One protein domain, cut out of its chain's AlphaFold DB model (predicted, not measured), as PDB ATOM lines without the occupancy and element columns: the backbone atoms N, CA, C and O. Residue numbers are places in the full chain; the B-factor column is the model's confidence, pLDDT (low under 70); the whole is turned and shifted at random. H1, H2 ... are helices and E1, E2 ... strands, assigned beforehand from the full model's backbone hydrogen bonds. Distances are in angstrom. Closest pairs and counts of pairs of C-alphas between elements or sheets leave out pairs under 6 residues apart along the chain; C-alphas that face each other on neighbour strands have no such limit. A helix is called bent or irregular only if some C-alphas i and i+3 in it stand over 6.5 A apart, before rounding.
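AT A GLANCE: This is residues 4 to 221 of the 221 residues of the protein "Blr8079 protein" of Bradyrhizobium diazoefficiens (strain JCM 10833 / BCRC 13528 / IAM 13628 / NBRC 14792 / USDA 110) (UniProt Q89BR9). A twisted sheet of five strands has a thick cluster of crossed helices over one of its faces: H4, H5 and H6 pack on the sheet, and H1, H2, H3 and most of H8 lie farther out. A long loop, residues 166 to 180, reaches far out at the end away from H1. The printed part has 218 residues, in the order H1 H2 H3 H4 H5 E1 H6 E2 E3 E4 H7 E5 H8, and is mixed, helices and strands. The sheet, E1 E4 E3 E2 E5, is all antiparallel. The whole is compact, with a radius of gyration of the C-alphas of 17.6 A, yet only just elongated, spanning 61 by 40 by 30 A.

IN THESE COORDINATES: H1, residues 4 to 17, begins at C-alpha 4 (14.297, -115.116, 78.871) and is 20.1 A long. H2 is residues 19 to 29, H3 33 to 45, H4 56 to 72 at 24.0 A, and H5 77 to 88, irregular, with C-alphas 78 and 81 7.1 A apart. E1, residues 91 to 95, precedes H6, 108 to 125, 25.9 A long. E2, 131 to 138, E3, 146 to 153, and E4, 160 to 165, form a meander, each strand the antiparallel neighbour of the one before; E2 measures 23.9 A. H7 is 181 to 187, E5 194 to 198, and H8 200 to 219, 29.1 A, ending at C-alpha 219 (4.145, -109.006, 81.764).

HOW THE PARTS SIT: E1 and E5 are edge strands. N 93 and O 163 are 2.8 A apart between E1 and E4, N 162 and O 150 2.8 A in the hairpin E3 and E4, N 135 and O 149 2.8 A in the hairpin E2 and E3, and N 196 and O 136 2.8 A between E2 and E5. H4, H5 and H6 lie on the same face, in two layers, helices on one face of a sheet, at heights of 13.0, 11.9 and 10.9 A. H4 touches H6 at a steep tilt of 58 degrees, closest at C-alphas 61 and 113, 4.7 A. H3 touches H4 at C-alphas 39 and 70, 5.2 A. H2 touches H8 at a shallow tilt of 21 degrees, opposite ways, at C-alphas 29 and 202, 5.0 A. H1 touches H8 at C-alphas 11 and 218, 5.0 A. H7 and H8 only graze the sheet. Every O i to N i+4 pair is within hydrogen-bond range in H1, H2, H3, H4, H6, H7 and H8; H5 has 4 of 8.

THE WHOLE: The C-alphas farthest apart are those of Gly 176 and His 220, 61.4 A. The printed part has no cut. The links E1 to H6 and E4 to H7 are long. The mean pLDDT of the printed part is 83.3; 38 residues are under 70, among them 99 to 104 and 170 to 194.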
ATOM      1  N   GLU A   4      14.630-116.533  79.014       81.00
ATOM      2  CA  GLU A   4      14.297-115.116  78.871       81.00
ATOM      3  C   GLU A   4      14.229-114.659  77.405       81.00
ATOM      4  O   GLU A   4      13.264-114.006  77.000       81.00
ATOM      5  N   ALA A   5      15.195-115.059  76.568       80.94
ATOM      6  CA  ALA A   5      15.178-114.743  75.139       80.94
ATOM      7  C   ALA A   5      13.978-115.397  74.433       80.94
ATOM      8  O   ALA A   5      13.366-114.804  73.540       80.94
ATOM      9  N   GLN A   6      13.604-116.606  74.860       84.25
ATOM     10  CA  GLN A   6      12.429-117.304  74.346       84.25
ATOM     11  C   GLN A   6      11.123-116.634  74.789       84.25
ATOM     12  O   GLN A   6      10.254-116.404  73.945       84.25
ATOM     13  N   ARG A   7      10.999-116.260  76.071       86.62
ATOM     14  CA  ARG A   7       9.841-115.510  76.585       86.62
ATOM     15  C   ARG A   7       9.667-114.186  75.846       86.62
ATOM     16  O   ARG A   7       8.564-113.866  75.413       86.62
ATOM     17  N   SER A   8      10.755-113.451  75.633       86.44
ATOM     18  CA  SER A   8      10.693-112.177  74.919       86.44
ATOM     19  C   SER A   8      10.320-112.348  73.441       86.44
ATOM     20  O   SER A   8       9.462-111.636  72.925       86.44
ATOM     21  N   SER A   9      10.876-113.353  72.754       88.75
ATOM     22  CA  SER A   9      10.476-113.677  71.376       88.75
ATOM     23  C   SER A   9       8.982-114.024  71.273       88.75
ATOM     24  O   SER A   9       8.293-113.560  70.361       88.75
ATOM     25  N   GLN A  10       8.444-114.776  72.240       90.75
ATOM     26  CA  GLN A  10       7.010-115.066  72.321       90.75
ATOM     27  C   GLN A  10       6.173-113.802  72.565       90.75
ATOM     28  O   GLN A  10       5.130-113.643  71.929       90.75
ATOM     29  N   ALA A  11       6.642-112.884  73.418       92.06
ATOM     30  CA  ALA A  11       5.962-111.615  73.683       92.06
ATOM     31  C   ALA A  11       5.858-110.769  72.413       92.06
ATOM     32  O   ALA A  11       4.765-110.349  72.036       92.06
ATOM     33  N   ARG A  12       6.974-110.606  71.692       94.38
ATOM     34  CA  ARG A  12       7.011-109.872  70.419       94.38
ATOM     35  C   ARG A  12       6.080-110.486  69.379       94.38
ATOM     36  O   ARG A  12       5.296-109.774  68.758       94.38
ATOM     37  N   ARG A  13       6.089-111.816  69.238       94.25
ATOM     38  CA  ARG A  13       5.165-112.518  68.331       94.25
ATOM     39  C   ARG A  13       3.699-112.220  68.666       94.25
ATOM     40  O   ARG A  13       2.949-111.822  67.779       94.25
ATOM     41  N   LYS A  14       3.311-112.356  69.939       94.25
ATOM     42  CA  LYS A  14       1.940-112.089  70.412       94.25
ATOM     43  C   LYS A  14       1.535-110.624  70.196       94.25
ATOM     44  O   LYS A  14       0.419-110.354  69.746       94.25
ATOM     45  N   LEU A  15       2.443-109.677  70.435       95.81
ATOM     46  CA  LEU A  15       2.208-108.258  70.160       95.81
ATOM     47  C   LEU A  15       1.895-108.021  68.676       95.81
ATOM     48  O   LEU A  15       0.889-107.395  68.342       95.81
ATOM     49  N   PHE A  16       2.710-108.573  67.772       95.19
ATOM     50  CA  PHE A  16       2.549-108.390  66.325       95.19
ATOM     51  C   PHE A  16       1.254-108.996  65.775       95.19
ATOM     52  O   PHE A  16       0.769-108.567  64.725       95.19
ATOM     53  N   GLU A  17       0.663-109.964  66.472       92.06
ATOM     54  CA  GLU A  17      -0.638-110.560  66.149       92.06
ATOM     55  C   GLU A  17      -1.826-109.695  66.610       92.06
ATOM     56  O   GLU A  17      -2.925-109.794  66.053       92.06
ATOM     57  N   THR A  18      -1.602-108.778  67.554       94.06
ATOM     58  CA  THR A  18      -2.652-107.982  68.198       94.06
ATOM     59  C   THR A  18      -3.186-106.879  67.275       94.06
ATOM     60  O   THR A  18      -2.445-106.080  66.700       94.06
ATOM     61  N   GLN A  19      -4.515-106.790  67.141       93.31
ATOM     62  CA  GLN A  19      -5.161-105.771  66.300       93.31
ATOM     63  C   GLN A  19      -4.929-104.341  66.816       93.31
ATOM     64  O   GLN A  19      -4.770-103.433  66.000       93.31
ATOM     65  N   GLY A  20      -4.909-104.151  68.142       93.94
ATOM     66  CA  GLY A  20      -4.645-102.860  68.789       93.94
ATOM     67  C   GLY A  20      -3.288-102.287  68.388       93.94
ATOM     68  O   GLY A  20      -3.241-101.211  67.799       93.94
ATOM     69  N   PHE A  21      -2.223-103.076  68.548       95.56
ATOM     70  CA  PHE A  21      -0.869-102.696  68.137       95.56
ATOM     71  C   PHE A  21      -0.805-102.254  66.668       95.56
ATOM     72  O   PHE A  21      -0.354-101.158  66.351       95.56
ATOM     73  N   ARG A  22      -1.351-103.057  65.745       95.56
ATOM     74  CA  ARG A  22      -1.348-102.742  64.301       95.56
ATOM     75  C   ARG A  22      -2.078-101.439  63.971       95.56
ATOM     76  O   ARG A  22      -1.688-100.734  63.042       95.56
ATOM     77  N   ARG A  23      -3.163-101.147  64.692       96.50
ATOM     78  CA  ARG A  23      -3.923 -99.901  64.545       96.50
ATOM     79  C   ARG A  23      -3.084 -98.709  64.991       96.50
ATOM     80  O   ARG A  23      -3.019 -97.731  64.257       96.50
ATOM     81  N   GLU A  24      -2.445 -98.809  66.147       96.69
ATOM     82  CA  GLU A  24      -1.653 -97.718  66.715       96.69
ATOM     83  C   GLU A  24      -0.387 -97.450  65.902       96.69
ATOM     84  O   GLU A  24      -0.081 -96.294  65.628       96.69
ATOM     85  N   VAL A  25       0.277 -98.492  65.387       96.06
ATOM     86  CA  VAL A  25       1.387 -98.329  64.430       96.06
ATOM     87  C   VAL A  25       0.935 -97.525  63.209       96.06
ATOM     88  O   VAL A  25       1.617 -96.590  62.792       96.06
ATOM     89  N   ALA A  26      -0.232 -97.848  62.644       95.12
ATOM     90  CA  ALA A  26      -0.775 -97.115  61.505       95.12
ATOM     91  C   ALA A  26      -1.095 -95.651  61.842       95.12
ATOM     92  O   ALA A  26      -0.857 -94.773  61.019       95.12
ATOM     93  N   GLU A  27      -1.588 -95.372  63.048       94.94
ATOM     94  CA  GLU A  27      -1.881 -94.013  63.511       94.94
ATOM     95  C   GLU A  27      -0.601 -93.195  63.739       94.94
ATOM     96  O   GLU A  27      -0.490 -92.091  63.212       94.94
ATOM     97  N   ARG A  28       0.401 -93.750  64.436       93.12
ATOM     98  CA  ARG A  28       1.692 -93.081  64.701       93.12
ATOM     99  C   ARG A  28       2.464 -92.786  63.414       93.12
ATOM    100  O   ARG A  28       3.034 -91.706  63.259       93.12
ATOM    101  N   LEU A  29       2.451 -93.731  62.473       91.69
ATOM    102  CA  LEU A  29       3.098 -93.567  61.171       91.69
ATOM    103  C   LEU A  29       2.252 -92.766  60.168       91.69
ATOM    104  O   LEU A  29       2.773 -92.394  59.120       91.69
ATOM    105  N   ASN A  30       0.985 -92.474  60.489       91.56
ATOM    106  CA  ASN A  30       0.007 -91.827  59.611       91.56
ATOM    107  C   ASN A  30      -0.193 -92.570  58.272       91.56
ATOM    108  O   ASN A  30      -0.048 -92.003  57.189       91.56
ATOM    109  N   LEU A  31      -0.495 -93.870  58.347       92.69
ATOM    110  CA  LEU A  31      -0.605 -94.772  57.198       92.69
ATOM    111  C   LEU A  31      -1.894 -95.595  57.202       92.69
ATOM    112  O   LEU A  31      -2.586 -95.736  58.209       92.69
ATOM    113  N   ASP A  32      -2.200 -96.193  56.050       92.56
ATOM    114  CA  ASP A  32      -3.337 -97.100  55.922       92.56
ATOM    115  C   ASP A  32      -3.133 -98.373  56.770       92.56
ATOM    116  O   ASP A  32      -2.131 -99.089  56.666       92.56
ATOM    117  N   ARG A  33      -4.139 -98.694  57.592       94.56
ATOM    118  CA  ARG A  33      -4.134 -99.855  58.498       94.56
ATOM    119  C   ARG A  33      -3.972-101.191  57.767       94.56
ATOM    120  O   ARG A  33      -3.371-102.114  58.315       94.56
ATOM    121  N   LYS A  34      -4.510-101.335  56.551       92.81
ATOM    122  CA  LYS A  34      -4.370-102.552  55.736       92.81
ATOM    123  C   LYS A  34      -2.929-102.734  55.279       92.81
ATOM    124  O   LYS A  34      -2.459-103.867  55.284       92.81
ATOM    125  N   MET A  35      -2.235-101.648  54.938       91.25
ATOM    126  CA  MET A  35      -0.824-101.693  54.549       91.25
ATOM    127  C   MET A  35       0.054-102.138  55.721       91.25
ATOM    128  O   MET A  35       0.828-103.083  55.581       91.25
ATOM    129  N   VAL A  36      -0.140-101.541  56.902       95.19
ATOM    130  CA  VAL A  36       0.582-101.935  58.124       95.19
ATOM    131  C   VAL A  36       0.307-103.394  58.491       95.19
ATOM    132  O   VAL A  36       1.237-104.170  58.709       95.19
ATOM    133  N   LYS A  37      -0.967-103.810  58.481       95.88
ATOM    134  CA  LYS A  37      -1.356-105.206  58.733       95.88
ATOM    135  C   LYS A  37      -0.704-106.172  57.741       95.88
ATOM    136  O   LYS A  37      -0.233-107.230  58.152       95.88
ATOM    137  N   ALA A  38      -0.711-105.842  56.450       94.50
ATOM    138  CA  ALA A  38      -0.134-106.687  55.412       94.50
ATOM    139  C   ALA A  38       1.377-106.859  55.596       94.50
ATOM    140  O   ALA A  38       1.860-107.986  55.522       94.50
ATOM    141  N   ALA A  39       2.092-105.772  55.894       95.25
ATOM    142  CA  ALA A  39       3.528-105.801  56.137       95.25
ATOM    143  C   ALA A  39       3.896-106.658  57.351       95.25
ATOM    144  O   ALA A  39       4.697-107.582  57.220       95.25
ATOM    145  N   ILE A  40       3.256-106.417  58.500       96.25
ATOM    146  CA  ILE A  40       3.502-107.198  59.720       96.25
ATOM    147  C   ILE A  40       3.215-108.684  59.468       96.25
ATOM    148  O   ILE A  40       4.048-109.533  59.775       96.25
ATOM    149  N   ASN A  41       2.076-109.016  58.850       95.88
ATOM    150  CA  ASN A  41       1.733-110.406  58.545       95.88
ATOM    151  C   ASN A  41       2.761-111.073  57.623       95.88
ATOM    152  O   ASN A  41       3.155-112.206  57.882       95.88
ATOM    153  N   ALA A  42       3.181-110.394  56.554       95.25
ATOM    154  CA  ALA A  42       4.139-110.951  55.604       95.25
ATOM    155  C   ALA A  42       5.490-111.249  56.272       95.25
ATOM    156  O   ALA A  42       6.055-112.315  56.044       95.25
ATOM    157  N   LEU A  43       5.977-110.347  57.129       95.44
ATOM    158  CA  LEU A  43       7.243-110.524  57.846       95.44
ATOM    159  C   LEU A  43       7.169-111.618  58.918       95.44
ATOM    160  O   LEU A  43       8.119-112.388  59.060       95.44
ATOM    161  N   VAL A  44       6.039-111.729  59.627       94.75
ATOM    162  CA  VAL A  44       5.803-112.810  60.601       94.75
ATOM    163  C   VAL A  44       5.740-114.169  59.906       94.75
ATOM    164  O   VAL A  44       6.396-115.114  60.339       94.75
ATOM    165  N   VAL A  45       4.995-114.279  58.800       94.00
ATOM    166  CA  VAL A  45       4.884-115.527  58.020       94.00
ATOM    167  C   VAL A  45       6.231-115.929  57.421       94.00
ATOM    168  O   VAL A  45       6.560-117.113  57.400       94.00
ATOM    169  N   ALA A  46       7.030-114.959  56.972       92.12
ATOM    170  CA  ALA A  46       8.379-115.200  56.469       92.12
ATOM    171  C   ALA A  46       9.395-115.556  57.572       92.12
ATOM    172  O   ALA A  46      10.532-115.892  57.252       92.12
ATOM    173  N   GLY A  47       9.016-115.476  58.853       92.25
ATOM    174  CA  GLY A  47       9.910-115.748  59.980       92.25
ATOM    175  C   GLY A  47      11.018-114.707  60.156       92.25
ATOM    176  O   GLY A  47      12.023-115.002  60.794       92.25
ATOM    177  N   VAL A  48      10.846-113.511  59.588       92.50
ATOM    178  CA  VAL A  48      11.807-112.403  59.703       92.50
ATOM    179  C   VAL A  48      11.662-111.711  61.057       92.50
ATOM    180  O   VAL A  48      12.659-111.401  61.703       92.50
ATOM    181  N   VAL A  49      10.415-111.522  61.501       93.81
ATOM    182  CA  VAL A  49      10.081-111.024  62.842       93.81
ATOM    183  C   VAL A  49       9.219-112.061  63.580       93.81
ATOM    184  O   VAL A  49       8.352-112.686  62.961       93.81
ATOM    185  N   PRO A  50       9.400-112.270  64.894       94.44
ATOM    186  CA  PRO A  50      10.407-111.643  65.744       94.44
ATOM    187  C   PRO A  50      11.828-112.169  65.488       94.44
ATOM    188  O   PRO A  50      12.033-113.359  65.250       94.44
ATOM    189  N   CYS A  51      12.808-111.282  65.617       92.81
ATOM    190  CA  CYS A  51      14.227-111.546  65.472       92.81
ATOM    191  C   CYS A  51      14.697-112.530  66.552       92.81
ATOM    192  O   CYS A  51      14.298-112.442  67.719       92.81
ATOM    193  N   THR A  52      15.569-113.461  66.160       89.81
ATOM    194  CA  THR A  52      16.060-114.557  67.010       89.81
ATOM    195  C   THR A  52      17.389-114.253  67.702       89.81
ATOM    196  O   THR A  52      17.995-115.161  68.275       89.81
ATOM    197  N   ARG A  53      17.884-113.008  67.634       89.12
ATOM    198  CA  ARG A  53      19.094-112.599  68.366       89.12
ATOM    199  C   ARG A  53      18.891-112.799  69.872       89.12
ATOM    200  O   ARG A  53      17.786-112.644  70.388       89.12
ATOM    201  N   SER A  54      19.964-113.186  70.561       84.81
ATOM    202  CA  SER A  54      19.928-113.499  71.994       84.81
ATOM    203  C   SER A  54      19.826-112.258  72.874       84.81
ATOM    204  O   SER A  54      19.215-112.330  73.936       84.81
ATOM    205  N   ASP A  55      20.423-111.143  72.446       89.50
ATOM    206  CA  ASP A  55      20.269-109.861  73.126       89.50
ATOM    207  C   ASP A  55      18.892-109.271  72.809       89.50
ATOM    208  O   ASP A  55      18.518-109.112  71.644       89.50
ATOM    209  N   ASN A  56      18.117-108.982  73.853       86.25
ATOM    210  CA  ASN A  56      16.732-108.562  73.697       86.25
ATOM    211  C   ASN A  56      16.605-107.175  73.054       86.25
ATOM    212  O   ASN A  56      15.723-106.968  72.219       86.25
ATOM    213  N   ALA A  57      17.480-106.240  73.428       88.00
ATOM    214  CA  ALA A  57      17.453-104.880  72.905       88.00
ATOM    215  C   ALA A  57      17.844-104.867  71.423       88.00
ATOM    216  O   ALA A  57      17.192-104.214  70.613       88.00
ATOM    217  N   GLU A  58      18.860-105.642  71.042       90.81
ATOM    218  CA  GLU A  58      19.218-105.835  69.641       90.81
ATOM    219  C   GLU A  58      18.098-106.520  68.865       90.81
ATOM    220  O   GLU A  58      17.739-106.049  67.792       90.81
ATOM    221  N   ALA A  59      17.505-107.595  69.389       92.19
ATOM    222  CA  ALA A  59      16.411-108.280  68.705       92.19
ATOM    223  C   ALA A  59      15.207-107.354  68.469       92.19
ATOM    224  O   ALA A  59      14.642-107.350  67.377       92.19
ATOM    225  N   LEU A  60      14.851-106.534  69.463       92.44
ATOM    226  CA  LEU A  60      13.781-105.553  69.331       92.44
ATOM    227  C   LEU A  60      14.134-104.467  68.306       92.44
ATOM    228  O   LEU A  60      13.274-104.076  67.518       92.44
ATOM    229  N   ALA A  61      15.382-103.978  68.299       94.50
ATOM    230  CA  ALA A  61      15.831-102.946  67.355       94.50
ATOM    231  C   ALA A  61      15.741-103.448  65.915       94.50
ATOM    232  O   ALA A  61      15.254-102.745  65.029       94.50
ATOM    233  N   MET A  62      16.153-104.699  65.711       95.38
ATOM    234  CA  MET A  62      16.030-105.384  64.432       95.38
ATOM    235  C   MET A  62      14.562-105.541  64.035       95.38
ATOM    236  O   MET A  62      14.206-105.191  62.915       95.38
ATOM    237  N   ASP A  63      13.691-105.994  64.942       96.12
ATOM    238  CA  ASP A  63      12.253-106.101  64.665       96.12
ATOM    239  C   ASP A  63      11.661-104.759  64.222       96.12
ATOM    240  O   ASP A  63      10.963-104.690  63.212       96.12
ATOM    241  N   GLY A  64      11.997-103.678  64.926       95.81
ATOM    242  CA  GLY A  64      11.581-102.326  64.572       95.81
ATOM    243  C   GLY A  64      12.053-101.889  63.184       95.81
ATOM    244  O   GLY A  64      11.243-101.414  62.383       95.81
ATOM    245  N   ALA A  65      13.331-102.116  62.867       96.44
ATOM    246  CA  ALA A  65      13.891-101.833  61.549       96.44
ATOM    247  C   ALA A  65      13.167-102.626  60.447       96.44
ATOM    248  O   ALA A  65      12.680-102.038  59.480       96.44
ATOM    249  N   TRP A  66      13.007-103.942  60.612       96.81
ATOM    250  CA  TRP A  66      12.322-104.800  59.640       96.81
ATOM    251  C   TRP A  66      10.862-104.415  59.435       96.81
ATOM    252  O   TRP A  66      10.401-104.363  58.294       96.81
ATOM    253  N   LEU A  67      10.136-104.104  60.512       96.62
ATOM    254  CA  LEU A  67       8.760-103.627  60.425       96.62
ATOM    255  C   LEU A  67       8.677-102.305  59.656       96.62
ATOM    256  O   LEU A  67       7.850-102.189  58.749       96.62
ATOM    257  N   LEU A  68       9.553-101.339  59.954       95.81
ATOM    258  CA  LEU A  68       9.596-100.052  59.255       95.81
ATOM    259  C   LEU A  68       9.889-100.236  57.757       95.81
ATOM    260  O   LEU A  68       9.193 -99.663  56.918       95.81
ATOM    261  N   LEU A  69      10.862-101.086  57.412       95.19
ATOM    262  CA  LEU A  69      11.210-101.420  56.027       95.19
ATOM    263  C   LEU A  69      10.075-102.155  55.304       95.19
ATOM    264  O   LEU A  69       9.789-101.873  54.141       95.19
ATOM    265  N   GLY A  70       9.409-103.099  55.971       94.25
ATOM    266  CA  GLY A  70       8.275-103.831  55.414       94.25
ATOM    267  C   GLY A  70       7.108-102.910  55.101       94.25
ATOM    268  O   GLY A  70       6.591-102.929  53.984       94.25
ATOM    269  N   ILE A  71       6.741-102.057  56.060       93.38
ATOM    270  CA  ILE A  71       5.686-101.050  55.905       93.38
ATOM    271  C   ILE A  71       6.056-100.066  54.793       93.38
ATOM    272  O   ILE A  71       5.240 -99.772  53.919       93.38
ATOM    273  N   GLY A  72       7.296 -99.580  54.802       89.25
ATOM    274  CA  GLY A  72       7.751 -98.564  53.867       89.25
ATOM    275  C   GLY A  72       8.129 -99.071  52.478       89.25
ATOM    276  O   GLY A  72       8.323 -98.265  51.574       89.25
ATOM    277  N   SER A  73       8.156-100.387  52.263       87.12
ATOM    278  CA  SER A  73       8.303-100.962  50.924       87.12
ATOM    279  C   SER A  73       7.132-100.618  49.993       87.12
ATOM    280  O   SER A  73       7.309-100.639  48.782       87.12
ATOM    281  N   GLN A  74       5.940-100.352  50.552       82.50
ATOM    282  CA  GLN A  74       4.660-100.111  49.859       82.50
ATOM    283  C   GLN A  74       4.402-100.998  48.623       82.50
ATOM    284  O   GLN A  74       3.743-100.589  47.665       82.50
ATOM    285  N   VAL A  75       4.901-102.235  48.636       83.50
ATOM    286  CA  VAL A  75       4.619-103.222  47.590       83.50
ATOM    287  C   VAL A  75       3.404-104.073  47.956       83.50
ATOM    288  O   VAL A  75       2.882-104.030  49.071       83.50
ATOM    289  N   ARG A  76       2.939-104.884  46.999       84.19
ATOM    290  CA  ARG A  76       1.874-105.865  47.247       84.19
ATOM    291  C   ARG A  76       2.284-106.852  48.355       84.19
ATOM    292  O   ARG A  76       3.465-107.198  48.422       84.19
ATOM    293  N   PRO A  77       1.340-107.347  49.184       85.81
ATOM    294  CA  PRO A  77       1.652-108.172  50.357       85.81
ATOM    295  C   PRO A  77       2.542-109.393  50.079       85.81
ATOM    296  O   PRO A  77       3.434-109.695  50.864       85.81
ATOM    297  N   ASP A  78       2.340-110.062  48.945       86.69
ATOM    298  CA  ASP A  78       3.106-111.233  48.497       86.69
ATOM    299  C   ASP A  78       4.568-110.911  48.138       86.69
ATOM    300  O   ASP A  78       5.429-111.789  48.155       86.69
ATOM    301  N   ALA A  79       4.869-109.646  47.833       88.25
ATOM    302  CA  ALA A  79       6.206-109.189  47.478       88.25
ATOM    303  C   ALA A  79       7.001-108.636  48.670       88.25
ATOM    304  O   ALA A  79       8.217-108.483  48.542       88.25
ATOM    305  N   ILE A  80       6.356-108.353  49.810       90.75
ATOM    306  CA  ILE A  80       6.990-107.697  50.969       90.75
ATOM    307  C   ILE A  80       8.201-108.501  51.441       90.75
ATOM    308  O   ILE A  80       9.315-107.991  51.418       90.75
ATOM    309  N   ALA A  81       8.026-109.795  51.725       89.00
ATOM    310  CA  ALA A  81       9.109-110.662  52.196       89.00
ATOM    311  C   ALA A  81      10.309-110.754  51.229       89.00
ATOM    312  O   ALA A  81      11.418-111.058  51.654       89.00
ATOM    313  N   ARG A  82      10.113-110.469  49.933       88.06
ATOM    314  CA  ARG A  82      11.185-110.439  48.926       88.06
ATOM    315  C   ARG A  82      11.859-109.069  48.824       88.06
ATOM    316  O   ARG A  82      13.055-108.998  48.561       88.06
ATOM    317  N   VAL A  83      11.101-107.982  48.958       88.88
ATOM    318  CA  VAL A  83      11.610-106.613  48.771       88.88
ATOM    319  C   VAL A  83      12.253-106.077  50.042       88.88
ATOM    320  O   VAL A  83      13.286-105.418  49.952       88.88
ATOM    321  N   THR A  84      11.707-106.387  51.218       93.06
ATOM    322  CA  THR A  84      12.243-105.895  52.491       93.06
ATOM    323  C   THR A  84      13.715-106.269  52.702       93.06
ATOM    324  O   THR A  84      14.481-105.367  53.035       93.06
ATOM    325  N   PRO A  85      14.180-107.503  52.406       93.25
ATOM    326  CA  PRO A  85      15.603-107.826  52.499       93.25
ATOM    327  C   PRO A  85      16.490-107.023  51.547       93.25
ATOM    328  O   PRO A  85      17.609-106.685  51.908       93.25
ATOM    329  N   ARG A  86      15.988-106.658  50.358       91.94
ATOM    330  CA  ARG A  86      16.727-105.801  49.415       91.94
ATOM    331  C   ARG A  86      16.886-104.377  49.946       91.94
ATOM    332  O   ARG A  86      17.899-103.747  49.673       91.94
ATOM    333  N   LEU A  87      15.882-103.872  50.671       92.50
ATOM    334  CA  LEU A  87      15.962-102.580  51.355       92.50
ATOM    335  C   LEU A  87      16.938-102.646  52.535       92.50
ATOM    336  O   LEU A  87      17.778-101.764  52.680       92.50
ATOM    337  N   ALA A  88      16.853-103.703  53.344       94.75
ATOM    338  CA  ALA A  88      17.745-103.941  54.477       94.75
ATOM    339  C   ALA A  88      19.220-103.989  54.039       94.75
ATOM    340  O   ALA A  88      20.070-103.338  54.641       94.75
ATOM    341  N   SER A  89      19.502-104.681  52.930       94.31
ATOM    342  CA  SER A  89      20.854-104.880  52.401       94.31
ATOM    343  C   SER A  89      21.407-103.710  51.580       94.31
ATOM    344  O   SER A  89      22.470-103.860  50.975       94.31
ATOM    345  N   MET A  90      20.699-102.579  51.473       92.94
ATOM    346  CA  MET A  90      21.243-101.406  50.780       92.94
ATOM    347  C   MET A  90      22.510-100.940  51.492       92.94
ATOM    348  O   MET A  90      22.543-100.852  52.719       92.94
ATOM    349  N   THR A  91      23.548-100.628  50.725       92.12
ATOM    350  CA  THR A  91      24.847-100.234  51.277       92.12
ATOM    351  C   THR A  91      24.984 -98.724  51.279       92.12
ATOM    352  O   THR A  91      24.468 -98.043  50.386       92.12
ATOM    353  N   LEU A  92      25.672 -98.195  52.288       89.06
ATOM    354  CA  LEU A  92      25.940 -96.767  52.410       89.06
ATOM    355  C   LEU A  92      26.762 -96.268  51.211       89.06
ATOM    356  O   LEU A  92      27.834 -96.788  50.915       89.06
ATOM    357  N   GLN A  93      26.236 -95.260  50.522       84.44
ATOM    358  CA  GLN A  93      26.843 -94.637  49.342       84.44
ATOM    359  C   GLN A  93      27.396 -93.251  49.663       84.44
ATOM    360  O   GLN A  93      28.440 -92.859  49.151       84.44
ATOM    361  N   ILE A  94      26.676 -92.501  50.500       81.19
ATOM    362  CA  ILE A  94      27.041 -91.146  50.911       81.19
ATOM    363  C   ILE A  94      26.840 -91.031  52.410       81.19
ATOM    364  O   ILE A  94      25.737 -91.285  52.892       81.19
ATOM    365  N   ASP A  95      27.881 -90.600  53.119       83.88
ATOM    366  CA  ASP A  95      27.843 -90.316  54.549       83.88
ATOM    367  C   ASP A  95      28.136 -88.834  54.803       83.88
ATOM    368  O   ASP A  95      29.278 -88.386  54.683       83.88
ATOM    369  N   GLY A  96      27.103 -88.067  55.154       75.81
ATOM    370  CA  GLY A  96      27.249 -86.658  55.514       75.81
ATOM    371  C   GLY A  96      28.079 -86.421  56.780       75.81
ATOM    372  O   GLY A  96      28.614 -85.330  56.938       75.81
ATOM    373  N   ASP A  97      28.236 -87.422  57.656       74.50
ATOM    374  CA  ASP A  97      29.092 -87.318  58.848       74.50
ATOM    375  C   ASP A  97      30.577 -87.483  58.503       74.50
ATOM    376  O   ASP A  97      31.459 -87.012  59.222       74.50
ATOM    377  N   LYS A  98      30.866 -88.180  57.399       72.00
ATOM    378  CA  LYS A  98      32.220 -88.512  56.947       72.00
ATOM    379  C   LYS A  98      32.346 -88.294  55.438       72.00
ATOM    380  O   LYS A  98      32.609 -89.251  54.709       72.00
ATOM    381  N   PRO A  99      32.266 -87.041  54.956       62.59
ATOM    382  CA  PRO A  99      32.328 -86.742  53.522       62.59
ATOM    383  C   PRO A  99      33.657 -87.162  52.869       62.59
ATOM    384  O   PRO A  99      33.750 -87.255  51.649       62.59
ATOM    385  N   HIS A 100      34.702 -87.408  53.667       56.78
ATOM    386  CA  HIS A 100      36.040 -87.797  53.208       56.78
ATOM    387  C   HIS A 100      36.401 -89.256  53.531       56.78
ATOM    388  O   HIS A 100      37.517 -89.689  53.253       56.78
ATOM    389  N   GLY A 101      35.491 -90.011  54.153       52.78
ATOM    390  CA  GLY A 101      35.721 -91.395  54.550       52.78
ATOM    391  C   GLY A 101      34.999 -92.374  53.632       52.78
ATOM    392  O   GLY A 101      33.831 -92.193  53.307       52.78
ATOM    393  N   THR A 102      35.657 -93.472  53.266       51.84
ATOM    394  CA  THR A 102      34.951 -94.645  52.750       51.84
ATOM    395  C   THR A 102      34.258 -95.335  53.920       51.84
ATOM    396  O   THR A 102      34.907 -96.039  54.697       51.84
ATOM    397  N   SER A 103      32.950 -95.131  54.077       55.56
ATOM    398  CA  SER A 103      32.147 -95.962  54.975       55.56
ATOM    399  C   SER A 103      31.920 -97.322  54.316       55.56
ATOM    400  O   SER A 103      30.933 -97.555  53.620       55.56
ATOM    401  N   VAL A 104      32.910 -98.207  54.439       61.41
ATOM    402  CA  VAL A 104      32.845 -99.548  53.855       61.41
ATOM    403  C   VAL A 104      32.027-100.444  54.778       61.41
ATOM    404  O   VAL A 104      32.423-100.694  55.913       61.41
ATOM    405  N   GLY A 105      30.907-100.959  54.270       73.38
ATOM    406  CA  GLY A 105      30.210-102.106  54.858       73.38
ATOM    407  C   GLY A 105      28.995-101.808  55.737       73.38
ATOM    408  O   GLY A 105      28.357-102.761  56.168       73.38
ATOM    409  N   ALA A 106      28.630-100.544  55.974       88.44
ATOM    410  CA  ALA A 106      27.389-100.229  56.684       88.44
ATOM    411  C   ALA A 106      26.163-100.530  55.806       88.44
ATOM    412  O   ALA A 106      26.076-100.063  54.661       88.44
ATOM    413  N   THR A 107      25.213-101.290  56.352       94.50
ATOM    414  CA  THR A 107      23.924-101.556  55.708       94.50
ATOM    415  C   THR A 107      22.841-100.626  56.243       94.50
ATOM    416  O   THR A 107      22.963-100.034  57.318       94.50
ATOM    417  N   PHE A 108      21.762-100.479  55.479       94.69
ATOM    418  CA  PHE A 108      20.628 -99.667  55.896       94.69
ATOM    419  C   PHE A 108      19.912-100.255  57.116       94.69
ATOM    420  O   PHE A 108      19.465 -99.514  57.988       94.69
ATOM    421  N   GLU A 109      19.845-101.583  57.201       95.50
ATOM    422  CA  GLU A 109      19.347-102.305  58.372       95.50
ATOM    423  C   GLU A 109      20.130-101.960  59.642       95.50
ATOM    424  O   GLU A 109      19.515-101.599  60.645       95.50
ATOM    425  N   ASP A 110      21.464-102.024  59.588       93.50
ATOM    426  CA  ASP A 110      22.319-101.754  60.750       93.50
ATOM    427  C   ASP A 110      22.107-100.331  61.283       93.50
ATOM    428  O   ASP A 110      22.020-100.103  62.491       93.50
ATOM    429  N   GLU A 111      21.978 -99.364  60.376       93.75
ATOM    430  CA  GLU A 111      21.788 -97.956  60.725       93.75
ATOM    431  C   GLU A 111      20.384 -97.690  61.277       93.75
ATOM    432  O   GLU A 111      20.246 -96.983  62.275       93.75
ATOM    433  N   LEU A 112      19.346 -98.325  60.722       95.00
ATOM    434  CA  LEU A 112      18.006 -98.269  61.308       95.00
ATOM    435  C   LEU A 112      17.973 -98.916  62.695       95.00
ATOM    436  O   LEU A 112      17.482 -98.296  63.633       95.00
ATOM    437  N   ALA A 113      18.526-100.115  62.869       94.56
ATOM    438  CA  ALA A 113      18.570-100.770  64.176       94.56
ATOM    439  C   ALA A 113      19.327 -99.916  65.212       94.56
ATOM    440  O   ALA A 113      18.901 -99.798  66.365       94.56
ATOM    441  N   SER A 114      20.407 -99.249  64.796       92.38
ATOM    442  CA  SER A 114      21.145 -98.306  65.638       92.38
ATOM    443  C   SER A 114      20.289 -97.109  66.067       92.38
ATOM    444  O   SER A 114      20.305 -96.740  67.242       92.38
ATOM    445  N   ILE A 115      19.474 -96.551  65.160       91.69
ATOM    446  CA  ILE A 115      18.513 -95.481  65.483       91.69
ATOM    447  C   ILE A 115      17.511 -95.950  66.539       91.69
ATOM    448  O   ILE A 115      17.347 -95.270  67.547       91.69
ATOM    449  N   PHE A 116      16.896 -97.126  66.367       92.81
ATOM    450  CA  PHE A 116      15.945 -97.671  67.348       92.81
ATOM    451  C   PHE A 116      16.587 -97.792  68.736       92.81
ATOM    452  O   PHE A 116      16.053 -97.279  69.722       92.81
ATOM    453  N   LYS A 117      17.782 -98.393  68.804       90.44
ATOM    454  CA  LYS A 117      18.530 -98.565  70.056       90.44
ATOM    455  C   LYS A 117      18.898 -97.228  70.708       90.44
ATOM    456  O   LYS A 117      18.764 -97.073  71.927       90.44
ATOM    457  N   ALA A 118      19.354 -96.260  69.914       88.25
ATOM    458  CA  ALA A 118      19.716 -94.932  70.394       88.25
ATOM    459  C   ALA A 118      18.494 -94.183  70.939       88.25
ATOM    460  O   ALA A 118      18.545 -93.668  72.055       88.25
ATOM    461  N   THR A 119      17.378 -94.182  70.205       87.56
ATOM    462  CA  THR A 119      16.138 -93.526  70.627       87.56
ATOM    463  C   THR A 119      15.638 -94.077  71.960       87.56
ATOM    464  O   THR A 119      15.373 -93.282  72.855       87.56
ATOM    465  N   TRP A 120      15.600 -95.399  72.166       86.69
ATOM    466  CA  TRP A 120      15.203 -95.966  73.467       86.69
ATOM    467  C   TRP A 120      16.103 -95.530  74.614       86.69
ATOM    468  O   TRP A 120      15.618 -95.120  75.664       86.69
ATOM    469  N   THR A 121      17.419 -95.583  74.402       85.69
ATOM    470  CA  THR A 121      18.401 -95.184  75.419       85.69
ATOM    471  C   THR A 121      18.203 -93.720  75.822       85.69
ATOM    472  O   THR A 121      18.316 -93.356  76.994       85.69
ATOM    473  N   MET A 122      17.875 -92.868  74.855       84.25
ATOM    474  CA  MET A 122      17.637 -91.445  75.079       84.25
ATOM    475  C   MET A 122      16.288 -91.168  75.748       84.25
ATOM    476  O   MET A 122      16.245 -90.370  76.680       84.25
ATOM    477  N   VAL A 123      15.217 -91.860  75.346       82.44
ATOM    478  CA  VAL A 123      13.903 -91.783  76.010       82.44
ATOM    479  C   VAL A 123      14.026 -92.204  77.476       82.44
ATOM    480  O   VAL A 123      13.616 -91.460  78.364       82.44
ATOM    481  N   ALA A 124      14.684 -93.334  77.749       81.06
ATOM    482  CA  ALA A 124      14.884 -93.840  79.106       81.06
ATOM    483  C   ALA A 124      15.728 -92.903  79.991       81.06
ATOM    484  O   ALA A 124      15.547 -92.866  81.206       81.06
ATOM    485  N   SER A 125      16.645 -92.134  79.395       83.50
ATOM    486  CA  SER A 125      17.486 -91.161  80.109       83.50
ATOM    487  C   SER A 125      16.896 -89.748  80.169       83.50
ATOM    488  O   SER A 125      17.494 -88.872  80.794       83.50
ATOM    489  N   GLY A 126      15.744 -89.498  79.535       80.19
ATOM    490  CA  GLY A 126      15.152 -88.161  79.420       80.19
ATOM    491  C   GLY A 126      15.996 -87.181  78.594       80.19
ATOM    492  O   GLY A 126      15.845 -85.965  78.730       80.19
ATOM    493  N   ALA A 127      16.911 -87.689  77.765       82.25
ATOM    494  CA  ALA A 127      17.781 -86.878  76.926       82.25
ATOM    495  C   ALA A 127      17.027 -86.304  75.716       82.25
ATOM    496  O   ALA A 127      16.067 -86.888  75.211       82.25
ATOM    497  N   ALA A 128      17.490 -85.161  75.204       78.00
ATOM    498  CA  ALA A 128      16.898 -84.535  74.025       78.00
ATOM    499  C   ALA A 128      17.140 -85.387  72.770       78.00
ATOM    500  O   ALA A 128      18.283 -85.536  72.343       78.00
ATOM    501  N   LEU A 129      16.073 -85.920  72.170       76.31
ATOM    502  CA  LEU A 129      16.164 -86.762  70.976       76.31
ATOM    503  C   LEU A 129      16.649 -85.974  69.750       76.31
ATOM    504  O   LEU A 129      16.179 -84.855  69.517       76.31
ATOM    505  N   PRO A 130      17.542 -86.552  68.923       72.75
ATOM    506  CA  PRO A 130      17.880 -85.955  67.644       72.75
ATOM    507  C   PRO A 130      16.640 -85.975  66.749       72.75
ATOM    508  O   PRO A 130      15.892 -86.953  66.704       72.75
ATOM    509  N   ILE A 131      16.431 -84.901  65.995       81.38
ATOM    510  CA  ILE A 131      15.386 -84.888  64.978       81.38
ATOM    511  C   ILE A 131      15.916 -85.775  63.848       81.38
ATOM    512  O   ILE A 131      16.979 -85.488  63.299       81.38
ATOM    513  N   GLN A 132      15.238 -86.881  63.534       85.25
ATOM    514  CA  GLN A 132      15.692 -87.843  62.523       85.25
ATOM    515  C   GLN A 132      14.546 -88.344  61.652       85.25
ATOM    516  O   GLN A 132      13.510 -88.745  62.160       85.25
ATOM    517  N   GLY A 133      14.718 -88.316  60.338       86.44
ATOM    518  CA  GLY A 133      13.730 -88.728  59.353       86.44
ATOM    519  C   GLY A 133      14.283 -89.862  58.510       86.44
ATOM    520  O   GLY A 133      15.473 -89.895  58.199       86.44
ATOM    521  N   VAL A 134      13.406 -90.785  58.124       91.12
ATOM    522  CA  VAL A 134      13.776 -91.946  57.310       91.12
ATOM    523  C   VAL A 134      12.989 -91.913  56.011       91.12
ATOM    524  O   VAL A 134      11.765 -91.849  56.027       91.12
ATOM    525  N   GLY A 135      13.681 -91.962  54.881       89.69
ATOM    526  CA  GLY A 135      13.097 -92.051  53.548       89.69
ATOM    527  C   GLY A 135      13.380 -93.402  52.902       89.69
ATOM    528  O   GLY A 135      14.492 -93.914  52.992       89.69
ATOM    529  N   LEU A 136      12.383 -93.948  52.213       88.81
ATOM    530  CA  LEU A 136      12.488 -95.135  51.368       88.81
ATOM    531  C   LEU A 136      11.936 -94.795  49.991       88.81
ATOM    532  O   LEU A 136      10.798 -94.342  49.893       88.81
ATOM    533  N   GLN A 137      12.735 -94.961  48.941       85.62
ATOM    534  CA  GLN A 137      12.402 -94.473  47.601       85.62
ATOM    535  C   GLN A 137      12.784 -95.480  46.509       85.62
ATOM    536  O   GLN A 137      13.710 -96.275  46.672       85.62
ATOM    537  N   TRP A 138      12.092 -95.413  45.369       79.56
ATOM    538  CA  TRP A 138      12.418 -96.158  44.144       79.56
ATOM    539  C   TRP A 138      12.588 -95.211  42.959       79.56
ATOM    540  O   TRP A 138      11.822 -94.256  42.807       79.56
ATOM    541  N   SER A 139      13.569 -95.482  42.093       70.50
ATOM    542  CA  SER A 139      13.936 -94.548  41.017       70.50
ATOM    543  C   SER A 139      13.290 -94.771  39.654       70.50
ATOM    544  O   SER A 139      13.324 -93.874  38.823       70.50
ATOM    545  N   ASP A 140      12.726 -95.942  39.371       61.06
ATOM    546  CA  ASP A 140      12.278 -96.275  38.008       61.06
ATOM    547  C   ASP A 140      10.804 -96.688  37.930       61.06
ATOM    548  O   ASP A 140      10.351 -97.215  36.913       61.06
ATOM    549  N   GLY A 141      10.044 -96.508  39.016       54.41
ATOM    550  CA  GLY A 141       8.648 -96.951  39.134       54.41
ATOM    551  C   GLY A 141       8.451 -98.477  39.069       54.41
ATOM    552  O   GLY A 141       7.364 -98.960  39.373       54.41
ATOM    553  N   ARG A 142       9.492 -99.242  38.711       58.78
ATOM    554  CA  ARG A 142       9.540-100.712  38.700       58.78
ATOM    555  C   ARG A 142      10.217-101.275  39.956       58.78
ATOM    556  O   ARG A 142      10.083-102.467  40.225       58.78
ATOM    557  N   GLY A 143      10.894-100.429  40.737       59.28
ATOM    558  CA  GLY A 143      11.562-100.804  41.986       59.28
ATOM    559  C   GLY A 143      12.873-101.559  41.758       59.28
ATOM    560  O   GLY A 143      13.249-102.410  42.576       59.28
ATOM    561  N   SER A 144      13.541-101.304  40.629       68.31
ATOM    562  CA  SER A 144      14.799-101.978  40.294       68.31
ATOM    563  C   SER A 144      15.932-101.440  41.161       68.31
ATOM    564  O   SER A 144      16.605-102.233  41.817       68.31
ATOM    565  N   ILE A 145      16.043-100.112  41.266       76.69
ATOM    566  CA  ILE A 145      16.988 -99.439  42.162       76.69
ATOM    567  C   ILE A 145      16.217 -98.832  43.334       76.69
ATOM    568  O   ILE A 145      15.253 -98.075  43.160       76.69
ATOM    569  N   LEU A 146      16.657 -99.195  44.532       85.88
ATOM    570  CA  LEU A 146      16.087 -98.777  45.802       85.88
ATOM    571  C   LEU A 146      17.036 -97.798  46.483       85.88
ATOM    572  O   LEU A 146      18.255 -97.945  46.386       85.88
ATOM    573  N   PHE A 147      16.456 -96.827  47.180       87.25
ATOM    574  CA  PHE A 147      17.174 -95.813  47.935       87.25
ATOM    575  C   PHE A 147      16.651 -95.754  49.367       87.25
ATOM    576  O   PHE A 147      15.439 -95.739  49.601       87.25
ATOM    577  N   GLY A 148      17.579 -95.667  50.313       90.06
ATOM    578  CA  GLY A 148      17.326 -95.371  51.717       90.06
ATOM    579  C   GLY A 148      17.954 -94.034  52.074       90.06
ATOM    580  O   GLY A 148      19.076 -93.743  51.666       90.06
ATOM    581  N   ILE A 149      17.237 -93.206  52.821       90.38
ATOM    582  CA  ILE A 149      17.732 -91.917  53.297       90.38
ATOM    583  C   ILE A 149      17.547 -91.878  54.806       90.38
ATOM    584  O   ILE A 149      16.437 -92.083  55.288       90.38
ATOM    585  N   ILE A 150      18.613 -91.585  55.543       91.88
ATOM    586  CA  ILE A 150      18.527 -91.184  56.951       91.88
ATOM    587  C   ILE A 150      18.952 -89.731  57.012       91.88
ATOM    588  O   ILE A 150      20.026 -89.371  56.537       91.88
ATOM    589  N   ASP A 151      18.083 -88.899  57.560       87.81
ATOM    590  CA  ASP A 151      18.268 -87.463  57.632       87.81
ATOM    591  C   ASP A 151      18.206 -87.025  59.089       87.81
ATOM    592  O   ASP A 151      17.191 -87.228  59.745       87.81
ATOM    593  N   ARG A 152      19.295 -86.473  59.609       85.44
ATOM    594  CA  ARG A 152      19.441 -86.043  60.996       85.44
ATOM    595  C   ARG A 152      19.603 -84.532  61.032       85.44
ATOM    596  O   ARG A 152      20.456 -83.967  60.350       85.44
ATOM    597  N   TRP A 153      18.813 -83.889  61.880       79.75
ATOM    598  CA  TRP A 153      18.903 -82.466  62.160       79.75
ATOM    599  C   TRP A 153      19.245 -82.248  63.626       79.75
ATOM    600  O   TRP A 153      18.659 -82.859  64.524       79.75
ATOM    601  N   GLU A 154      20.157 -81.317  63.856       73.19
ATOM    602  CA  GLU A 154      20.479 -80.811  65.180       73.19
ATOM    603  C   GLU A 154      20.061 -79.346  65.251       73.19
ATOM    604  O   GLU A 154      20.169 -78.611  64.272       73.19
ATOM    605  N   ARG A 155      19.537 -78.920  66.404       66.56
ATOM    606  CA  ARG A 155      18.925 -77.590  66.566       66.56
ATOM    607  C   ARG A 155      19.898 -76.439  66.264       66.56
ATOM    608  O   ARG A 155      19.453 -75.368  65.873       66.56
ATOM    609  N   GLU A 156      21.195 -76.683  66.431       70.75
ATOM    610  CA  GLU A 156      22.280 -75.708  66.250       70.75
ATOM    611  C   GLU A 156      23.423 -76.256  65.370       70.75
ATOM    612  O   GLU A 156      24.488 -75.652  65.286       70.75
ATOM    613  N   GLY A 157      23.210 -77.403  64.714       67.38
ATOM    614  CA  GLY A 157      24.232 -78.111  63.940       67.38
ATOM    615  C   GLY A 157      23.884 -78.239  62.455       67.38
ATOM    616  O   GLY A 157      22.745 -77.980  62.051       67.38
ATOM    617  N   PRO A 158      24.856 -78.635  61.614       70.00
ATOM    618  CA  PRO A 158      24.579 -78.940  60.221       70.00
ATOM    619  C   PRO A 158      23.579 -80.101  60.107       70.00
ATOM    620  O   PRO A 158      23.447 -80.947  60.988       70.00
ATOM    621  N   ARG A 159      22.827 -80.127  59.005       75.44
ATOM    622  CA  ARG A 159      21.980 -81.274  58.664       75.44
ATOM    623  C   ARG A 159      22.877 -82.384  58.137       75.44
ATOM    624  O   ARG A 159      23.669 -82.142  57.232       75.44
ATOM    625  N   HIS A 160      22.699 -83.589  58.649       80.75
ATOM    626  CA  HIS A 160      23.486 -84.755  58.276       80.75
ATOM    627  C   HIS A 160      22.597 -85.747  57.538       80.75
ATOM    628  O   HIS A 160      21.576 -86.180  58.064       80.75
ATOM    629  N   ARG A 161      22.969 -86.119  56.311       84.25
ATOM    630  CA  ARG A 161      22.222 -87.110  55.528       84.25
ATOM    631  C   ARG A 161      23.113 -88.269  55.124       84.25
ATOM    632  O   ARG A 161      24.188 -88.065  54.567       84.25
ATOM    633  N   LYS A 162      22.597 -89.474  55.329       87.94
ATOM    634  CA  LYS A 162      23.142 -90.716  54.792       87.94
ATOM    635  C   LYS A 162      22.259 -91.213  53.654       87.94
ATOM    636  O   LYS A 162      21.031 -91.196  53.779       87.94
ATOM    637  N   ILE A 163      22.873 -91.636  52.552       87.12
ATOM    638  CA  ILE A 163      22.179 -92.225  51.401       87.12
ATOM    639  C   ILE A 163      22.667 -93.650  51.203       87.12
ATOM    640  O   ILE A 163      23.861 -93.888  51.045       87.12
ATOM    641  N   PHE A 164      21.720 -94.573  51.155       90.25
ATOM    642  CA  PHE A 164      21.924 -95.986  50.895       90.25
ATOM    643  C   PHE A 164      21.288 -96.321  49.558       90.25
ATOM    644  O   PHE A 164      20.246 -95.758  49.212       90.25
ATOM    645  N   ALA A 165      21.891 -97.239  48.815       88.62
ATOM    646  CA  ALA A 165      21.320 -97.705  47.563       88.62
ATOM    647  C   ALA A 165      21.515 -99.210  47.386       88.62
ATOM    648  O   ALA A 165      22.455 -99.802  47.920       88.62
ATOM    649  N   SER A 166      20.613 -99.831  46.627       88.94
ATOM    650  CA  SER A 166      20.740-101.242  46.243       88.94
ATOM    651  C   SER A 166      21.805-101.479  45.169       88.94
ATOM    652  O   SER A 166      22.237-102.612  44.983       88.94
ATOM    653  N   GLU A 167      22.203-100.428  44.452       84.38
ATOM    654  CA  GLU A 167      23.245-100.441  43.425       84.38
ATOM    655  C   GLU A 167      24.182 -99.239  43.621       84.38
ATOM    656  O   GLU A 167      23.721 -98.195  44.095       84.38
ATOM    657  N   PRO A 168      25.475 -99.345  43.259       80.06
ATOM    658  CA  PRO A 168      26.409 -98.230  43.367       80.06
ATOM    659  C   PRO A 168      25.936 -96.997  42.594       80.06
ATOM    660  O   PRO A 168      25.602 -97.075  41.409       80.06
ATOM    661  N   LEU A 169      25.940 -95.838  43.251       72.31
ATOM    662  CA  LEU A 169      25.527 -94.592  42.609       72.31
ATOM    663  C   LEU A 169      26.628 -94.068  41.694       72.31
ATOM    664  O   LEU A 169      27.759 -93.840  42.118       72.31
ATOM    665  N   THR A 170      26.276 -93.799  40.436       66.31
ATOM    666  CA  THR A 170      27.144 -93.027  39.542       66.31
ATOM    667  C   THR A 170      26.953 -91.548  39.857       66.31
ATOM    668  O   THR A 170      26.106 -90.876  39.269       66.31
ATOM    669  N   LEU A 171      27.687 -91.049  40.851       61.97
ATOM    670  CA  LEU A 171      27.683 -89.625  41.171       61.97
ATOM    671  C   LEU A 171      28.420 -88.853  40.063       61.97
ATOM    672  O   LEU A 171      29.435 -89.348  39.559       61.97
ATOM    673  N   PRO A 172      27.951 -87.652  39.670       55.97
ATOM    674  CA  PRO A 172      28.728 -86.797  38.781       55.97
ATOM    675  C   PRO A 172      30.121 -86.537  39.383       55.97
ATOM    676  O   PRO A 172      30.319 -86.653  40.596       55.97
ATOM    677  N   GLN A 173      31.103 -86.168  38.557       55.62
ATOM    678  CA  GLN A 173      32.360 -85.670  39.114       55.62
ATOM    679  C   GLN A 173      32.071 -84.395  39.899       55.62
ATOM    680  O   GLN A 173      31.445 -83.467  39.384       55.62
ATOM    681  N   ALA A 174      32.514 -84.363  41.148       58.88
ATOM    682  CA  ALA A 174      32.326 -83.193  41.971       58.88
ATOM    683  C   ALA A 174      33.115 -82.007  41.386       58.88
ATOM    684  O   ALA A 174      34.293 -82.184  41.044       58.88
ATOM    685  N   PRO A 175      32.522 -80.808  41.266       52.00
ATOM    686  CA  PRO A 175      33.260 -79.624  40.841       52.00
ATOM    687  C   PRO A 175      34.445 -79.382  41.792       52.00
ATOM    688  O   PRO A 175      34.248 -79.190  42.985       52.00
ATOM    689  N   GLY A 176      35.682 -79.445  41.287       61.12
ATOM    690  CA  GLY A 176      36.894 -79.329  42.117       61.12
ATOM    691  C   GLY A 176      37.381 -80.635  42.763       61.12
ATOM    692  O   GLY A 176      38.320 -80.610  43.552       61.12
ATOM    693  N   GLY A 177      36.788 -81.780  42.409       55.69
ATOM    694  CA  GLY A 177      37.228 -83.110  42.840       55.69
ATOM    695  C   GLY A 177      36.662 -83.582  44.183       55.69
ATOM    696  O   GLY A 177      36.999 -84.686  44.606       55.69
ATOM    697  N   GLN A 178      35.805 -82.791  44.845       55.94
ATOM    698  CA  GLN A 178      35.197 -83.135  46.138       55.94
ATOM    699  C   GLN A 178      33.725 -82.711  46.221       55.94
ATOM    700  O   GLN A 178      33.382 -81.577  45.891       55.94
ATOM    701  N   TRP A 179      32.844 -83.624  46.644       53.88
ATOM    702  CA  TRP A 179      31.440 -83.306  46.914       53.88
ATOM    703  C   TRP A 179      31.332 -82.708  48.312       53.88
ATOM    704  O   TRP A 179      31.533 -83.419  49.292       53.88
ATOM    705  N   ASP A 180      30.992 -81.425  48.399       53.12
ATOM    706  CA  ASP A 180      30.583 -80.822  49.666       53.12
ATOM    707  C   ASP A 180      29.066 -80.989  49.863       53.12
ATOM    708  O   ASP A 180      28.292 -80.960  48.898       53.12
ATOM    709  N   PHE A 181      28.616 -81.193  51.102       50.50
ATOM    710  CA  PHE A 181      27.232 -81.598  51.407       50.50
ATOM    711  C   PHE A 181      26.183 -80.567  50.946       50.50
ATOM    712  O   PHE A 181      25.079 -80.930  50.530       50.50
ATOM    713  N   VAL A 182      26.559 -79.283  50.934       47.69
ATOM    714  CA  VAL A 182      25.745 -78.178  50.396       47.69
ATOM    715  C   VAL A 182      25.413 -78.411  48.914       47.69
ATOM    716  O   VAL A 182      24.275 -78.218  48.494       47.69
ATOM    717  N   HIS A 183      26.350 -78.948  48.126       47.25
ATOM    718  CA  HIS A 183      26.125 -79.246  46.711       47.25
ATOM    719  C   HIS A 183      25.304 -80.514  46.473       47.25
ATOM    720  O   HIS A 183      24.586 -80.579  45.477       47.25
ATOM    721  N   LEU A 184      25.341 -81.502  47.370       50.50
ATOM    722  CA  LEU A 184      24.475 -82.687  47.280       50.50
ATOM    723  C   LEU A 184      22.995 -82.331  47.488       50.50
ATOM    724  O   LEU A 184      22.137 -82.885  46.807       50.50
ATOM    725  N   MET A 185      22.687 -81.374  48.369       49.09
ATOM    726  CA  MET A 185      21.322 -80.862  48.556       49.09
ATOM    727  C   MET A 185      20.791 -80.103  47.330       49.09
ATOM    728  O   MET A 185      19.615 -80.259  46.994       49.09
ATOM    729  N   ASP A 186      21.648 -79.340  46.648       47.56
ATOM    730  CA  ASP A 186      21.246 -78.506  45.509       47.56
ATOM    731  C   ASP A 186      21.250 -79.250  44.162       47.56
ATOM    732  O   ASP A 186      20.416 -78.971  43.297       47.56
ATOM    733  N   SER A 187      22.160 -80.215  43.970       47.94
ATOM    734  CA  SER A 187      22.384 -80.879  42.674       47.94
ATOM    735  C   SER A 187      21.998 -82.359  42.628       47.94
ATOM    736  O   SER A 187      21.597 -82.842  41.566       47.94
ATOM    737  N   PHE A 188      22.055 -83.087  43.749       51.81
ATOM    738  CA  PHE A 188      21.703 -84.507  43.771       51.81
ATOM    739  C   PHE A 188      20.238 -84.683  44.156       51.81
ATOM    740  O   PHE A 188      19.868 -84.954  45.301       51.81
ATOM    741  N   ARG A 189      19.370 -84.553  43.152       58.69
ATOM    742  CA  ARG A 189      18.008 -85.068  43.262       58.69
ATOM    743  C   ARG A 189      18.065 -86.569  43.044       58.69
ATOM    744  O   ARG A 189      18.358 -87.016  41.936       58.69
ATOM    745  N   VAL A 190      17.757 -87.339  44.089       58.31
ATOM    746  CA  VAL A 190      17.441 -88.760  43.914       58.31
ATOM    747  C   VAL A 190      16.354 -88.823  42.837       58.31
ATOM    748  O   VAL A 190      15.363 -88.095  42.964       58.31
ATOM    749  N   PRO A 191      16.510 -89.632  41.776       56.47
ATOM    750  CA  PRO A 191      15.521 -89.751  40.707       56.47
ATOM    751  C   PRO A 191      14.275 -90.519  41.184       56.47
ATOM    752  O   PRO A 191      13.783 -91.402  40.498       56.47
ATOM    753  N   ALA A 192      13.788 -90.243  42.394       60.28
ATOM    754  CA  ALA A 192      12.700 -90.958  43.028       60.28
ATOM    755  C   ALA A 192      11.389 -90.704  42.282       60.28
ATOM    756  O   ALA A 192      10.916 -89.572  42.178       60.28
ATOM    757  N   VAL A 193      10.790 -91.784  41.794       61.72
ATOM    758  CA  VAL A 193       9.473 -91.792  41.139       61.72
ATOM    759  C   VAL A 193       8.365 -92.079  42.161       61.72
ATOM    760  O   VAL A 193       7.190 -91.833  41.910       61.72
ATOM    761  N   GLY A 194       8.731 -92.565  43.347       69.81
ATOM    762  CA  GLY A 194       7.842 -92.698  44.494       69.81
ATOM    763  C   GLY A 194       8.579 -93.228  45.720       69.81
ATOM    764  O   GLY A 194       9.802 -93.401  45.700       69.81
ATOM    765  N   GLY A 195       7.826 -93.453  46.792       79.06
ATOM    766  CA  GLY A 195       8.359 -93.892  48.072       79.06
ATOM    767  C   GLY A 195       7.567 -93.341  49.251       79.06
ATOM    768  O   GLY A 195       6.512 -92.727  49.088       79.06
ATOM    769  N   ILE A 196       8.127 -93.519  50.440       87.56
ATOM    770  CA  ILE A 196       7.596 -93.006  51.698       87.56
ATOM    771  C   ILE A 196       8.682 -92.255  52.465       87.56
ATOM    772  O   ILE A 196       9.877 -92.518  52.331       87.56
ATOM    773  N   SER A 197       8.269 -91.300  53.290       88.81
ATOM    774  CA  SER A 197       9.141 -90.684  54.282       88.81
ATOM    775  C   SER A 197       8.451 -90.685  55.634       88.81
ATOM    776  O   SER A 197       7.300 -90.273  55.757       88.81
ATOM    777  N   PHE A 198       9.167 -91.158  56.643       90.56
ATOM    778  CA  PHE A 198       8.757 -91.153  58.031       90.56
ATOM    779  C   PHE A 198       9.299 -89.893  58.687       90.56
ATOM    780  O   PHE A 198      10.509 -89.645  58.695       90.56
ATOM    781  N   SER A 199       8.382 -89.081  59.208       88.38
ATOM    782  CA  SER A 199       8.751 -87.893  59.967       88.38
ATOM    783  C   SER A 199       9.414 -88.287  61.296       88.38
ATOM    784  O   SER A 199       9.115 -89.363  61.823       88.38
ATOM    785  N   PRO A 200      10.243 -87.411  61.885       87.62
ATOM    786  CA  PRO A 200      10.840 -87.647  63.199       87.62
ATOM    787  C   PRO A 200       9.840 -88.004  64.290       87.62
ATOM    788  O   PRO A 200      10.040 -88.969  65.020       87.62
ATOM    789  N   ILE A 201       8.730 -87.271  64.366       88.69
ATOM    790  CA  ILE A 201       7.704 -87.490  65.390       88.69
ATOM    791  C   ILE A 201       7.040 -88.857  65.196       88.69
ATOM    792  O   ILE A 201       6.853 -89.598  66.157       88.69
ATOM    793  N   SER A 202       6.730 -89.218  63.948       90.38
ATOM    794  CA  SER A 202       6.159 -90.526  63.621       90.38
ATOM    795  C   SER A 202       7.104 -91.673  63.970       90.38
ATOM    796  O   SER A 202       6.660 -92.701  64.475       90.38
ATOM    797  N   LEU A 203       8.403 -91.496  63.706       90.94
ATOM    798  CA  LEU A 203       9.418 -92.503  63.986       90.94
ATOM    799  C   LEU A 203       9.587 -92.714  65.495       90.94
ATOM    800  O   LEU A 203       9.507 -93.851  65.946       90.94
ATOM    801  N   ILE A 204       9.729 -91.634  66.270       90.69
ATOM    802  CA  ILE A 204       9.802 -91.695  67.740       90.69
ATOM    803  C   ILE A 204       8.561 -92.396  68.297       90.69
ATOM    804  O   ILE A 204       8.682 -93.386  69.015       90.69
ATOM    805  N   GLY A 205       7.371 -91.963  67.874       91.62
ATOM    806  CA  GLY A 205       6.121 -92.540  68.353       91.62
ATOM    807  C   GLY A 205       5.933 -94.016  67.985       91.62
ATOM    808  O   GLY A 205       5.217 -94.715  68.698       91.62
ATOM    809  N   PHE A 206       6.542 -94.502  66.900       94.56
ATOM    810  CA  PHE A 206       6.563 -95.927  66.557       94.56
ATOM    811  C   PHE A 206       7.557 -96.716  67.417       94.56
ATOM    812  O   PHE A 206       7.234 -97.810  67.879       94.56
ATOM    813  N   ILE A 207       8.747 -96.157  67.643       92.75
ATOM    814  CA  ILE A 207       9.811 -96.760  68.454       92.75
ATOM    815  C   ILE A 207       9.351 -96.955  69.908       92.75
ATOM    816  O   ILE A 207       9.576 -98.024  70.478       92.75
ATOM    817  N   GLU A 208       8.684 -95.954  70.488       91.69
ATOM    818  CA  GLU A 208       8.105 -96.015  71.840       91.69
ATOM    819  C   GLU A 208       7.016 -97.086  71.935       91.69
ATOM    820  O   GLU A 208       7.105 -97.982  72.768       91.69
ATOM    821  N   LEU A 209       6.052 -97.062  71.005       94.19
ATOM    822  CA  LEU A 209       4.951 -98.028  70.958       94.19
ATOM    823  C   LEU A 209       5.453 -99.477  70.887       94.19
ATOM    824  O   LEU A 209       4.856-100.383  71.470       94.19
ATOM    825  N   LEU A 210       6.535 -99.714  70.142       93.31
ATOM    826  CA  LEU A 210       7.139-101.037  70.039       93.31
ATOM    827  C   LEU A 210       7.772-101.482  71.365       93.31
ATOM    828  O   LEU A 210       7.607-102.641  71.734       93.31
ATOM    829  N   ALA A 211       8.477-100.599  72.073       88.81
ATOM    830  CA  ALA A 211       9.069-100.932  73.370       88.81
ATOM    831  C   ALA A 211       7.996-101.195  74.434       88.81
ATOM    832  O   ALA A 211       7.964-102.284  75.008       88.81
ATOM    833  N   GLU A 212       7.074-100.249  74.614       91.12
ATOM    834  CA  GLU A 212       5.985-100.333  75.594       91.12
ATOM    835  C   GLU A 212       5.128-101.581  75.360       91.12
ATOM    836  O   GLU A 212       4.916-102.386  76.267       91.12
ATOM    837  N   GLY A 213       4.712-101.818  74.110       89.75
ATOM    838  CA  GLY A 213       3.867-102.960  73.778       89.75
ATOM    839  C   GLY A 213       4.530-104.311  74.062       89.75
ATOM    840  O   GLY A 213       3.845-105.271  74.428       89.75
ATOM    841  N   VAL A 214       5.854-104.422  73.903       89.31
ATOM    842  CA  VAL A 214       6.581-105.670  74.192       89.31
ATOM    843  C   VAL A 214       6.701-105.897  75.691       89.31
ATOM    844  O   VAL A 214       6.476-107.026  76.134       89.31
ATOM    845  N   GLU A 215       7.003-104.855  76.463       87.12
ATOM    846  CA  GLU A 215       7.071-104.926  77.926       87.12
ATOM    847  C   GLU A 215       5.717-105.312  78.535       87.12
ATOM    848  O   GLU A 215       5.636-106.278  79.301       87.12
ATOM    849  N   GLU A 216       4.636-104.646  78.120       88.38
ATOM    850  CA  GLU A 216       3.273-104.966  78.552       88.38
ATOM    851  C   GLU A 216       2.887-106.402  78.182       88.38
ATOM    852  O   GLU A 216       2.371-107.160  79.007       88.38
ATOM    853  N   THR A 217       3.175-106.824  76.948       90.94
ATOM    854  CA  THR A 217       2.837-108.182  76.505       90.94
ATOM    855  C   THR A 217       3.619-109.236  77.287       90.94
ATOM    856  O   THR A 217       3.045-110.268  77.641       90.94
ATOM    857  N   ALA A 218       4.899-108.990  77.586       85.25
ATOM    858  CA  ALA A 218       5.742-109.896  78.362       85.25
ATOM    859  C   ALA A 218       5.272-110.039  79.819       85.25
ATOM    860  O   ALA A 218       5.344-111.140  80.368       85.25
ATOM    861  N   ALA A 219       4.740-108.971  80.425       86.56
ATOM    862  CA  ALA A 219       4.145-109.006  81.764       86.56
ATOM    863  C   ALA A 219       2.873-109.879  81.841       86.56
ATOM    864  O   ALA A 219       2.500-110.339  82.921       86.56
ATOM    865  N   HIS A 220       2.228-110.139  80.699       84.12
ATOM    866  CA  HIS A 220       1.003-110.937  80.559       84.12
ATOM    867  C   HIS A 220       1.214-112.289  79.844       84.12
ATOM    868  O   HIS A 220       0.256-112.868  79.308       84.12
ATOM    869  N   LEU A 221       2.461-112.767  79.789       80.12
ATOM    870  CA  LEU A 221       2.839-114.140  79.430       80.12
ATOM    871  C   LEU A 221       3.176-114.935  80.686       80.12
ATOM    872  O   LEU A 221       2.616-116.043  80.812       80.12
TER     873      LEU A 221